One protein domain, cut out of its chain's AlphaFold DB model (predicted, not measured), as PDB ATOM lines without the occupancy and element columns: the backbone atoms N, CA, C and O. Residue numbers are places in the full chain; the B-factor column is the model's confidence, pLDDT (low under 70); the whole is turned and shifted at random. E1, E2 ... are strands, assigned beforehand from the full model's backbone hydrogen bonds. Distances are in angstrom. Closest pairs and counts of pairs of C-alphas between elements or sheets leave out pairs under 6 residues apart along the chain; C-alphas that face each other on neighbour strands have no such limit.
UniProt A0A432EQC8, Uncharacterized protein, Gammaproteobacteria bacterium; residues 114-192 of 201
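What this domain is: This is residues 114 to 192 of the 201 residues of an uncharacterized protein of Gammaproteobacteria bacterium (UniProt A0A432EQC8). Two small antiparallel sheets lie face to face as a sandwich, E2, E1 and E3 in one layer and E4 and E5 in the other, with their strands crossed at 44 degrees. The chain passes from one layer to the other once, between E3 and E4, and residues 171 to 172 of the long E4 to E5 link pair with E4. The printed part has 79 residues with five named strands, E1 to E5 along the chain, and no named helix; the three-stranded sheet has the order E2, E1, E3. The class is all strand, though under half of the residues, 38 of 79, are in named elements. The whole is only just compact, close to loose, with a radius of gyration of the C-alphas of 13.8 A and spans of 42 by 29 by 19 A.

Where its parts are: E1, residues 114 to 123, begins at C-alpha 114 (20.371, -26.676, 10.355) and is 27.8 A long. E2 is residues 126 to 128, 6.3 A. E3, residues 142 to 150, is 25.6 A long. E4, residues 157 to 164, measures 22.7 A, and E5, residues 184 to 191, 21.9 A, ending at C-alpha 191 (6.830, -23.363, 14.657).

How they stand to each other: E1 and E3 are antiparallel at 162 degrees, with N 119 and O 145 2.8 A apart. E1 and E2 form a hairpin, with N 128 and O 121 2.8 A apart. E4 and E5 form another, with N 161 and O 187 2.8 A apart. Between the sheets, the closest C-alphas of E1 and E5, those of Leu 116 and Ile 188, are 7.1 A apart. E2 is apart from E4 and E5.

The domain as a whole: The C-alphas farthest apart, those of Asp 153 and Asn 181, are 42.1 A apart. The printed part has no cut. The links E2 to E3 and E4 to E5 are long. Mean pLDDT of the printed part is 70.2, and 34 residues are under 70, among them 151 to 177.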
ATOM      1  N   LEU A 114      18.997 -26.836   9.900       77.81
ATOM      2  CA  LEU A 114      20.371 -26.676  10.355       77.81
ATOM      3  C   LEU A 114      20.542 -25.384  11.145       77.81
ATOM      4  O   LEU A 114      21.207 -25.385  12.177       77.81
ATOM      5  N   ALA A 115      19.937 -24.290  10.677       78.88
ATOM      6  CA  ALA A 115      20.112 -22.988  11.304       78.88
ATOM      7  C   ALA A 115      18.923 -22.050  11.080       78.88
ATOM      8  O   ALA A 115      18.295 -22.054  10.021       78.88
ATOM      9  N   LEU A 116      18.688 -21.197  12.077       79.12
ATOM     10  CA  LEU A 116      17.919 -19.957  11.986       79.12
ATOM     11  C   LEU A 116      18.877 -18.812  12.297       79.12
ATOM     12  O   LEU A 116      19.646 -18.911  13.253       79.12
ATOM     13  N   TYR A 117      18.847 -17.745  11.508       79.12
ATOM     14  CA  TYR A 117      19.747 -16.613  11.717       79.12
ATOM     15  C   TYR A 117      19.146 -15.299  11.221       79.12
ATOM     16  O   TYR A 117      18.262 -15.266  10.362       79.12
ATOM     17  N   ILE A 118      19.652 -14.196  11.774       80.06
ATOM     18  CA  ILE A 118      19.353 -12.846  11.295       80.06
ATOM     19  C   ILE A 118      20.152 -12.630  10.009       80.06
ATOM     20  O   ILE A 118      21.381 -12.593  10.036       80.06
ATOM     21  N   ALA A 119      19.449 -12.499   8.888       81.56
ATOM     22  CA  ALA A 119      20.046 -12.230   7.584       81.56
ATOM     23  C   ALA A 119      20.401 -10.748   7.408       81.56
ATOM     24  O   ALA A 119      21.327 -10.415   6.673       81.56
ATOM     25  N   GLY A 120      19.685  -9.857   8.096       82.94
ATOM     26  CA  GLY A 120      19.958  -8.430   8.048       82.94
ATOM     27  C   GLY A 120      19.128  -7.642   9.046       82.94
ATOM     28  O   GLY A 120      18.034  -8.048   9.433       82.94
ATOM     29  N   VAL A 121      19.651  -6.489   9.446       84.50
ATOM     30  CA  VAL A 121      18.945  -5.526  10.291       84.50
ATOM     31  C   VAL A 121      19.028  -4.172   9.610       84.50
ATOM     32  O   VAL A 121      20.121  -3.718   9.282       84.50
ATOM     33  N   ASN A 122      17.890  -3.517   9.401       86.00
ATOM     34  CA  ASN A 122      17.839  -2.146   8.908       86.00
ATOM     35  C   ASN A 122      17.204  -1.250   9.965       86.00
ATOM     36  O   ASN A 122      16.130  -1.551  10.478       86.00
ATOM     37  N   PHE A 123      17.844  -0.124  10.245       86.62
ATOM     38  CA  PHE A 123      17.289   0.932  11.079       86.62
ATOM     39  C   PHE A 123      17.202   2.205  10.255       86.62
ATOM     40  O   PHE A 123      18.205   2.648   9.694       86.62
ATOM     41  N   GLN A 124      16.006   2.783  10.144       86.25
ATOM     42  CA  GLN A 124      15.762   3.971   9.312       86.25
ATOM     43  C   GLN A 124      16.267   3.797   7.868       86.25
ATOM     44  O   GLN A 124      16.946   4.667   7.326       86.25
ATOM     45  N   ASN A 125      15.967   2.643   7.259       82.44
ATOM     46  CA  ASN A 125      16.410   2.240   5.915       82.44
ATOM     47  C   ASN A 125      17.934   2.118   5.730       82.44
ATOM     48  O   ASN A 125      18.401   1.957   4.604       82.44
ATOM     49  N   LYS A 126      18.720   2.157   6.812       87.06
ATOM     50  CA  LYS A 126      20.161   1.901   6.780       87.06
ATOM     51  C   LYS A 126      20.460   0.524   7.355       87.06
ATOM     52  O   LYS A 126      20.085   0.232   8.489       87.06
ATOM     53  N   THR A 127      21.187  -0.292   6.598       87.44
ATOM     54  CA  THR A 127      21.667  -1.589   7.079       87.44
ATOM     55  C   THR A 127      22.669  -1.404   8.212       87.44
ATOM     56  O   THR A 127      23.681  -0.712   8.068       87.44
ATOM     57  N   ILE A 128      22.367  -2.028   9.345       87.06
ATOM     58  CA  ILE A 128      23.234  -2.124  10.512       87.06
ATOM     59  C   ILE A 128      24.212  -3.271  10.261       87.06
ATOM     60  O   ILE A 128      23.813  -4.393   9.956       87.06
ATOM     61  N   GLN A 129      25.502  -2.975  10.379       85.62
ATOM     62  CA  GLN A 129      26.566  -3.967  10.255       85.62
ATOM     63  C   GLN A 129      26.797  -4.672  11.595       85.62
ATOM     64  O   GLN A 129      26.436  -4.155  12.657       85.62
ATOM     65  N   ASN A 130      27.429  -5.842  11.556       78.81
ATOM     66  CA  ASN A 130      27.757  -6.571  12.775       78.81
ATOM     67  C   ASN A 130      28.647  -5.717  13.701       78.81
ATOM     68  O   ASN A 130      29.544  -5.021  13.226       78.81
ATOM     69  N   ASN A 131      28.390  -5.758  15.011       78.31
ATOM     70  CA  ASN A 131      29.068  -4.945  16.033       78.31
ATOM     71  C   ASN A 131      29.000  -3.419  15.818       78.31
ATOM     72  O   ASN A 131      29.882  -2.692  16.272       78.31
ATOM     73  N   SER A 132      27.969  -2.915  15.134       79.12
ATOM     74  CA  SER A 132      27.756  -1.473  14.985       79.12
ATOM     75  C   SER A 132      26.719  -0.935  15.970       79.12
ATOM     76  O   SER A 132      25.801  -1.639  16.389       79.12
ATOM     77  N   THR A 133      26.871   0.333  16.342       79.44
ATOM     78  CA  THR A 133      25.903   1.072  17.154       79.44
ATOM     79  C   THR A 133      25.242   2.152  16.303       79.44
ATOM     80  O   THR A 133      25.840   2.711  15.382       79.44
ATOM     81  N   THR A 134      23.979   2.448  16.601       79.44
ATOM     82  CA  THR A 134      23.250   3.580  16.022       79.44
ATOM     83  C   THR A 134      22.535   4.336  17.130       79.44
ATOM     84  O   THR A 134      22.190   3.762  18.163       79.44
ATOM     85  N   TYR A 135      22.315   5.628  16.922       81.06
ATOM     86  CA  TYR A 135      21.610   6.459  17.886       81.06
ATOM     87  C   TYR A 135      20.105   6.387  17.664       81.06
ATOM     88  O   TYR A 135      19.618   6.382  16.529       81.06
ATOM     89  N   TYR A 136      19.378   6.364  18.775       81.75
ATOM     90  CA  TYR A 136      17.929   6.446  18.793       81.75
ATOM     91  C   TYR A 136      17.425   7.709  18.075       81.75
ATOM     92  O   TYR A 136      18.008   8.790  18.195       81.75
ATOM     93  N   LYS A 137      16.291   7.583  17.380       80.00
ATOM     94  CA  LYS A 137      15.550   8.706  16.800       80.00
ATOM     95  C   LYS A 137      14.057   8.492  17.030       80.00
ATOM     96  O   LYS A 137      13.564   7.381  16.880       80.00
ATOM     97  N   LYS A 138      13.333   9.558  17.373       80.19
ATOM     98  CA  LYS A 138      11.867   9.520  17.463       80.19
ATOM     99  C   LYS A 138      11.266   9.186  16.088       80.19
ATOM    100  O   LYS A 138      11.772   9.701  15.088       80.19
ATOM    101  N   ASN A 139      10.199   8.384  16.055       82.62
ATOM    102  CA  ASN A 139       9.591   7.835  14.837       82.62
ATOM    103  C   ASN A 139      10.616   7.006  14.049       82.62
ATOM    104  O   ASN A 139      10.986   7.342  12.915       82.62
ATOM    105  N   ASN A 140      11.169   5.991  14.707       82.00
ATOM    106  CA  ASN A 140      12.104   5.081  14.069       82.00
ATOM    107  C   ASN A 140      11.391   3.867  13.475       82.00
ATOM    108  O   ASN A 140      10.240   3.570  13.768       82.00
ATOM    109  N   SER A 141      12.102   3.181  12.590       82.06
ATOM    110  CA  SER A 141      11.697   1.901  12.043       82.06
ATOM    111  C   SER A 141      12.880   0.955  12.132       82.06
ATOM    112  O   SER A 141      13.923   1.194  11.507       82.06
ATOM    113  N   LEU A 142      12.709  -0.105  12.919       82.31
ATOM    114  CA  LEU A 142      13.586  -1.264  12.915       82.31
ATOM    115  C   LEU A 142      12.958  -2.376  12.069       82.31
ATOM    116  O   LEU A 142      11.820  -2.789  12.290       82.31
ATOM    117  N   GLN A 143      13.735  -2.888  11.122       80.69
ATOM    118  CA  GLN A 143      13.402  -4.040  10.295       80.69
ATOM    119  C   GLN A 143      14.437  -5.131  10.527       80.69
ATOM    120  O   GLN A 143      15.639  -4.880  10.432       80.69
ATOM    121  N   VAL A 144      13.975  -6.349  10.785       78.44
ATOM    122  CA  VAL A 144      14.825  -7.524  10.977       78.44
ATOM    123  C   VAL A 144      14.434  -8.551   9.935       78.44
ATOM    124  O   VAL A 144      13.284  -8.978   9.866       78.44
ATOM    125  N   GLN A 145      15.396  -8.927   9.106       78.31
ATOM    126  CA  GLN A 145      15.253  -9.977   8.113       78.31
ATOM    127  C   GLN A 145      15.811 -11.268   8.691       78.31
ATOM    128  O   GLN A 145      16.927 -11.299   9.215       78.31
ATOM    129  N   VAL A 146      15.040 -12.340   8.572       76.69
ATOM    130  CA  VAL A 146      15.394 -13.654   9.100       76.69
ATOM    131  C   VAL A 146      15.414 -14.670   7.980       76.69
ATOM    132  O   VAL A 146      14.559 -14.651   7.097       76.69
ATOM    133  N   ALA A 147      16.402 -15.555   8.036       75.56
ATOM    134  CA  ALA A 147      16.558 -16.654   7.105       75.56
ATOM    135  C   ALA A 147      16.782 -17.972   7.853       75.56
ATOM    136  O   ALA A 147      17.148 -18.006   9.034       75.56
ATOM    137  N   SER A 148      16.559 -19.069   7.137       78.50
ATOM    138  CA  SER A 148      16.816 -20.422   7.606       78.50
ATOM    139  C   SER A 148      17.670 -21.185   6.598       78.50
ATOM    140  O   SER A 148      17.544 -21.007   5.386       78.50
ATOM    141  N   ILE A 149      18.536 -22.059   7.110       76.06
ATOM    142  CA  ILE A 149      19.084 -23.171   6.331       76.06
ATOM    143  C   ILE A 149      18.260 -24.383   6.727       76.06
ATOM    144  O   ILE A 149      18.445 -24.954   7.805       76.06
ATOM    145  N   ASP A 150      17.307 -24.726   5.871       72.62
ATOM    146  CA  ASP A 150      16.340 -25.777   6.127       72.62
ATOM    147  C   ASP A 150      16.157 -26.640   4.882       72.62
ATOM    148  O   ASP A 150      15.686 -26.171   3.849       72.62
ATOM    149  N   TYR A 151      16.532 -27.912   4.990       69.88
ATOM    150  CA  TYR A 151      16.310 -28.902   3.932       69.88
ATOM    151  C   TYR A 151      15.031 -29.711   4.159       69.88
ATOM    152  O   TYR A 151      14.795 -30.713   3.484       69.88
ATOM    153  N   SER A 152      14.217 -29.335   5.148       67.19
ATOM    154  CA  SER A 152      12.934 -29.977   5.378       67.19
ATOM    155  C   SER A 152      11.869 -29.378   4.469       67.19
ATOM    156  O   SER A 152      11.765 -28.171   4.289       67.19
ATOM    157  N   ASP A 153      11.034 -30.248   3.908       57.75
ATOM    158  CA  ASP A 153       9.964 -29.849   2.988       57.75
ATOM    159  C   ASP A 153       8.726 -29.294   3.733       57.75
ATOM    160  O   ASP A 153       7.623 -29.849   3.691       57.75
ATOM    161  N   THR A 154       8.934 -28.333   4.634       56.19
ATOM    162  CA  THR A 154       7.868 -27.706   5.432       56.19
ATOM    163  C   THR A 154       7.675 -26.257   5.025       56.19
ATOM    164  O   THR A 154       8.636 -25.497   4.994       56.19
ATOM    165  N   ASN A 155       6.418 -25.839   4.872       52.72
ATOM    166  CA  ASN A 155       6.039 -24.422   4.912       52.72
ATOM    167  C   ASN A 155       5.999 -23.913   6.371       52.72
ATOM    168  O   ASN A 155       4.999 -23.337   6.799       52.72
ATOM    169  N   ASP A 156       7.027 -24.206   7.168       58.34
ATOM    170  CA  ASP A 156       7.031 -23.826   8.579       58.34
ATOM    171  C   ASP A 156       7.232 -22.317   8.722       58.34
ATOM    172  O   ASP A 156       8.071 -21.710   8.056       58.34
ATOM    173  N   LEU A 157       6.443 -21.714   9.607       53.34
ATOM    174  CA  LEU A 157       6.496 -20.284   9.869       53.34
ATOM    175  C   LEU A 157       7.653 -19.988  10.830       53.34
ATOM    176  O   LEU A 157       7.780 -20.607  11.895       53.34
ATOM    177  N   VAL A 158       8.503 -19.045  10.428       57.16
ATOM    178  CA  VAL A 158       9.558 -18.476  11.267       57.16
ATOM    179  C   VAL A 158       9.031 -17.176  11.850       57.16
ATOM    180  O   VAL A 158       8.623 -16.281  11.113       57.16
ATOM    181  N   TYR A 159       9.050 -17.083  13.172       59.06
ATOM    182  CA  TYR A 159       8.585 -15.920  13.905       59.06
ATOM    183  C   TYR A 159       9.765 -15.194  14.522       59.06
ATOM    184  O   TYR A 159      10.695 -15.811  15.051       59.06
ATOM    185  N   VAL A 160       9.688 -13.873  14.483       56.25
ATOM    186  CA  VAL A 160      10.594 -12.984  15.197       56.25
ATOM    187  C   VAL A 160       9.794 -12.365  16.323       56.25
ATOM    188  O   VAL A 160       8.706 -11.847  16.088       56.25
ATOM    189  N   HIS A 161      10.318 -12.452  17.537       62.50
ATOM    190  CA  HIS A 161       9.674 -11.924  18.730       62.50
ATOM    191  C   HIS A 161      10.521 -10.809  19.311       62.50
ATOM    192  O   HIS A 161      11.742 -10.948  19.401       62.50
ATOM    193  N   GLU A 162       9.868  -9.740  19.744       60.97
ATOM    194  CA  GLU A 162      10.478  -8.690  20.550       60.97
ATOM    195  C   GLU A 162       9.978  -8.779  21.991       60.97
ATOM    196  O   GLU A 162       8.798  -9.030  22.244       60.97
ATOM    197  N   TYR A 163      10.875  -8.514  22.937       60.34
ATOM    198  CA  TYR A 163      10.514  -8.241  24.319       60.34
ATOM    199  C   TYR A 163      11.125  -6.913  24.767       60.34
ATOM    200  O   TYR A 163      12.349  -6.786  24.813       60.34
ATOM    201  N   GLY A 164      10.277  -5.941  25.111       54.50
ATOM    202  CA  GLY A 164      10.689  -4.749  25.854       54.50
ATOM    203  C   GLY A 164      10.771  -5.061  27.349       54.50
ATOM    204  O   GLY A 164       9.905  -5.765  27.875       54.50
ATOM    205  N   ALA A 165      11.802  -4.557  28.031       45.38
ATOM    206  CA  ALA A 165      12.003  -4.766  29.468       45.38
ATOM    207  C   ALA A 165      10.705  -4.540  30.285       45.38
ATOM    208  O   ALA A 165      10.187  -3.426  30.325       45.38
ATOM    209  N   GLY A 166      10.187  -5.598  30.926       47.62
ATOM    210  CA  GLY A 166       8.986  -5.564  31.778       47.62
ATOM    211  C   GLY A 166       7.677  -6.072  31.145       47.62
ATOM    212  O   GLY A 166       6.660  -6.101  31.833       47.62
ATOM    213  N   SER A 167       7.674  -6.483  29.872       51.38
ATOM    214  CA  SER A 167       6.526  -7.154  29.222       51.38
ATOM    215  C   SER A 167       6.365  -8.611  29.715       51.38
ATOM    216  O   SER A 167       7.178  -9.097  30.473       51.38
ATOM    217  N   ASN A 168       5.348  -9.373  29.332       51.56
ATOM    218  CA  ASN A 168       5.388 -10.856  29.343       51.56
ATOM    219  C   ASN A 168       4.796 -11.414  28.038       51.56
ATOM    220  O   ASN A 168       4.491 -12.597  27.924       51.56
ATOM    221  N   GLU A 169       4.626 -10.540  27.046       45.97
ATOM    222  CA  GLU A 169       3.953 -10.832  25.791       45.97
ATOM    223  C   GLU A 169       4.975 -10.950  24.665       45.97
ATOM    224  O   GLU A 169       5.758 -10.029  24.419       45.97
ATOM    225  N   LEU A 170       4.935 -12.087  23.971       47.62
ATOM    226  CA  LEU A 170       5.604 -12.287  22.694       47.62
ATOM    227  C   LEU A 170       4.767 -11.611  21.604       47.62
ATOM    228  O   LEU A 170       3.602 -11.962  21.415       47.62
ATOM    229  N   LYS A 171       5.350 -10.643  20.897       49.59
ATOM    230  CA  LYS A 171       4.710  -9.988  19.749       49.59
ATOM    231  C   LYS A 171       5.442 -10.364  18.472       49.59
ATOM    232  O   LYS A 171       6.668 -10.279  18.429       49.59
ATOM    233  N   GLU A 172       4.688 -10.749  17.443       53.38
ATOM    234  CA  GLU A 172       5.245 -10.942  16.104       53.38
ATOM    235  C   GLU A 172       5.840  -9.622  15.604       53.38
ATOM    236  O   GLU A 172       5.165  -8.594  15.524       53.38
ATOM    237  N   PHE A 173       7.132  -9.650  15.291       59.31
ATOM    238  CA  PHE A 173       7.878  -8.491  14.837       59.31
ATOM    239  C   PHE A 173       7.394  -8.074  13.446       59.31
ATOM    240  O   PHE A 173       7.639  -8.756  12.450       59.31
ATOM    241  N   SER A 174       6.745  -6.918  13.356       53.25
ATOM    242  CA  SER A 174       6.489  -6.248  12.084       53.25
ATOM    243  C   SER A 174       6.692  -4.749  12.270       53.25
ATOM    244  O   SER A 174       5.888  -4.092  12.915       53.25
ATOM    245  N   ASN A 175       7.804  -4.224  11.741       56.94
ATOM    246  CA  ASN A 175       8.163  -2.798  11.751       56.94
ATOM    247  C   ASN A 175       7.914  -2.095  13.098       56.94
ATOM    248  O   ASN A 175       6.919  -1.392  13.269       56.94
ATOM    249  N   VAL A 176       8.839  -2.256  14.041       65.94
ATOM    250  CA  VAL A 176       8.690  -1.673  15.380       65.94
ATOM    251  C   VAL A 176       9.252  -0.250  15.422       65.94
ATOM    252  O   VAL A 176      10.364  -0.004  14.944       65.94
ATOM    253  N   ASP A 177       8.488   0.666  16.024       66.81
ATOM    254  CA  ASP A 177       8.990   1.950  16.522       66.81
ATOM    255  C   ASP A 177       9.511   1.740  17.948       66.81
ATOM    256  O   ASP A 177       8.749   1.499  18.891       66.81
ATOM    257  N   LEU A 178      10.832   1.747  18.097       73.31
ATOM    258  CA  LEU A 178      11.488   1.534  19.381       73.31
ATOM    259  C   LEU A 178      11.234   2.734  20.295       73.31
ATOM    260  O   LEU A 178      11.166   3.873  19.842       73.31
ATOM    261  N   SER A 179      11.158   2.489  21.597       73.56
ATOM    262  CA  SER A 179      11.116   3.526  22.630       73.56
ATOM    263  C   SER A 179      12.520   3.851  23.137       73.56
ATOM    264  O   SER A 179      13.393   2.985  23.214       73.56
ATOM    265  N   ALA A 180      12.741   5.110  23.519       75.00
ATOM    266  CA  ALA A 180      13.994   5.519  24.148       75.00
ATOM    267  C   ALA A 180      14.172   4.855  25.525       75.00
ATOM    268  O   ALA A 180      13.195   4.641  26.238       75.00
ATOM    269  N   ASN A 181      15.428   4.611  25.921       70.50
ATOM    270  CA  ASN A 181      15.815   4.029  27.218       70.50
ATOM    271  C   ASN A 181      15.232   2.635  27.514       70.50
ATOM    272  O   ASN A 181      15.205   2.211  28.669       70.50
ATOM    273  N   THR A 182      14.815   1.907  26.478       68.38
ATOM    274  CA  THR A 182      14.294   0.544  26.593       68.38
ATOM    275  C   THR A 182      15.279  -0.445  25.982       68.38
ATOM    276  O   THR A 182      15.782  -0.238  24.879       68.38
ATOM    277  N   TRP A 183      15.543  -1.535  26.702       65.69
ATOM    278  CA  TRP A 183      16.279  -2.677  26.167       65.69
ATOM    279  C   TRP A 183      15.317  -3.646  25.495       65.69
ATOM    280  O   TRP A 183      14.253  -3.950  26.042       65.69
ATOM    281  N   TYR A 184      15.732  -4.142  24.333       69.81
ATOM    282  CA  TYR A 184      14.969  -5.077  23.524       69.81
ATOM    283  C   TYR A 184      15.784  -6.331  23.264       69.81
ATOM    284  O   TYR A 184      16.947  -6.252  22.864       69.81
ATOM    285  N   HIS A 185      15.174  -7.492  23.481       70.00
ATOM    286  CA  HIS A 185      15.717  -8.768  23.025       70.00
ATOM    287  C   HIS A 185      14.910  -9.252  21.827       70.00
ATOM    288  O   HIS A 185      13.679  -9.197  21.844       70.00
ATOM    289  N   ILE A 186      15.615  -9.737  20.806       70.50
ATOM    290  CA  ILE A 186      15.016 -10.271  19.585       70.50
ATOM    291  C   ILE A 186      15.285 -11.769  19.550       70.50
ATOM    292  O   ILE A 186      16.441 -12.195  19.529       70.50
ATOM    293  N   TYR A 187      14.219 -12.563  19.544       69.31
ATOM    294  CA  TYR A 187      14.295 -14.019  19.452       69.31
ATOM    295  C   TYR A 187      13.718 -14.490  18.130       69.31
ATOM    296  O   TYR A 187      12.740 -13.936  17.635       69.31
ATOM    297  N   ILE A 188      14.296 -15.556  17.586       70.88
ATOM    298  CA  ILE A 188      13.795 -16.202  16.379       70.88
ATOM    299  C   ILE A 188      13.395 -17.619  16.742       70.88
ATOM    300  O   ILE A 188      14.193 -18.374  17.299       70.88
ATOM    301  N   THR A 189      12.163 -17.989  16.416       70.81
ATOM    302  CA  THR A 189      11.658 -19.344  16.625       70.81
ATOM    303  C   THR A 189      11.015 -19.874  15.353       70.81
ATOM    304  O   THR A 189      10.523 -19.125  14.514       70.81
ATOM    305  N   ARG A 190      11.026 -21.197  15.197       65.50
ATOM    306  CA  ARG A 190      10.291 -21.899  14.143       65.50
ATOM    307  C   ARG A 190       9.154 -22.671  14.789       65.50
ATOM    308  O   ARG A 190       9.400 -23.452  15.709       65.50
ATOM    309  N   ASN A 191       7.940 -22.504  14.276       62.03
ATOM    310  CA  ASN A 191       6.830 -23.363  14.657       62.03
ATOM    311  C   ASN A 191       6.696 -24.501  13.643       62.03
ATOM    312  O   ASN A 191       6.258 -24.299  12.513       62.03
ATOM    313  N   THR A 192       7.083 -25.706  14.052       54.53
ATOM    314  CA  THR A 192       6.731 -26.922  13.316       54.53
ATOM    315  C   THR A 192       5.267 -27.220  13.615       54.53
ATOM    316  O   THR A 192       4.932 -27.352  14.794       54.53
TER     317      THR A 192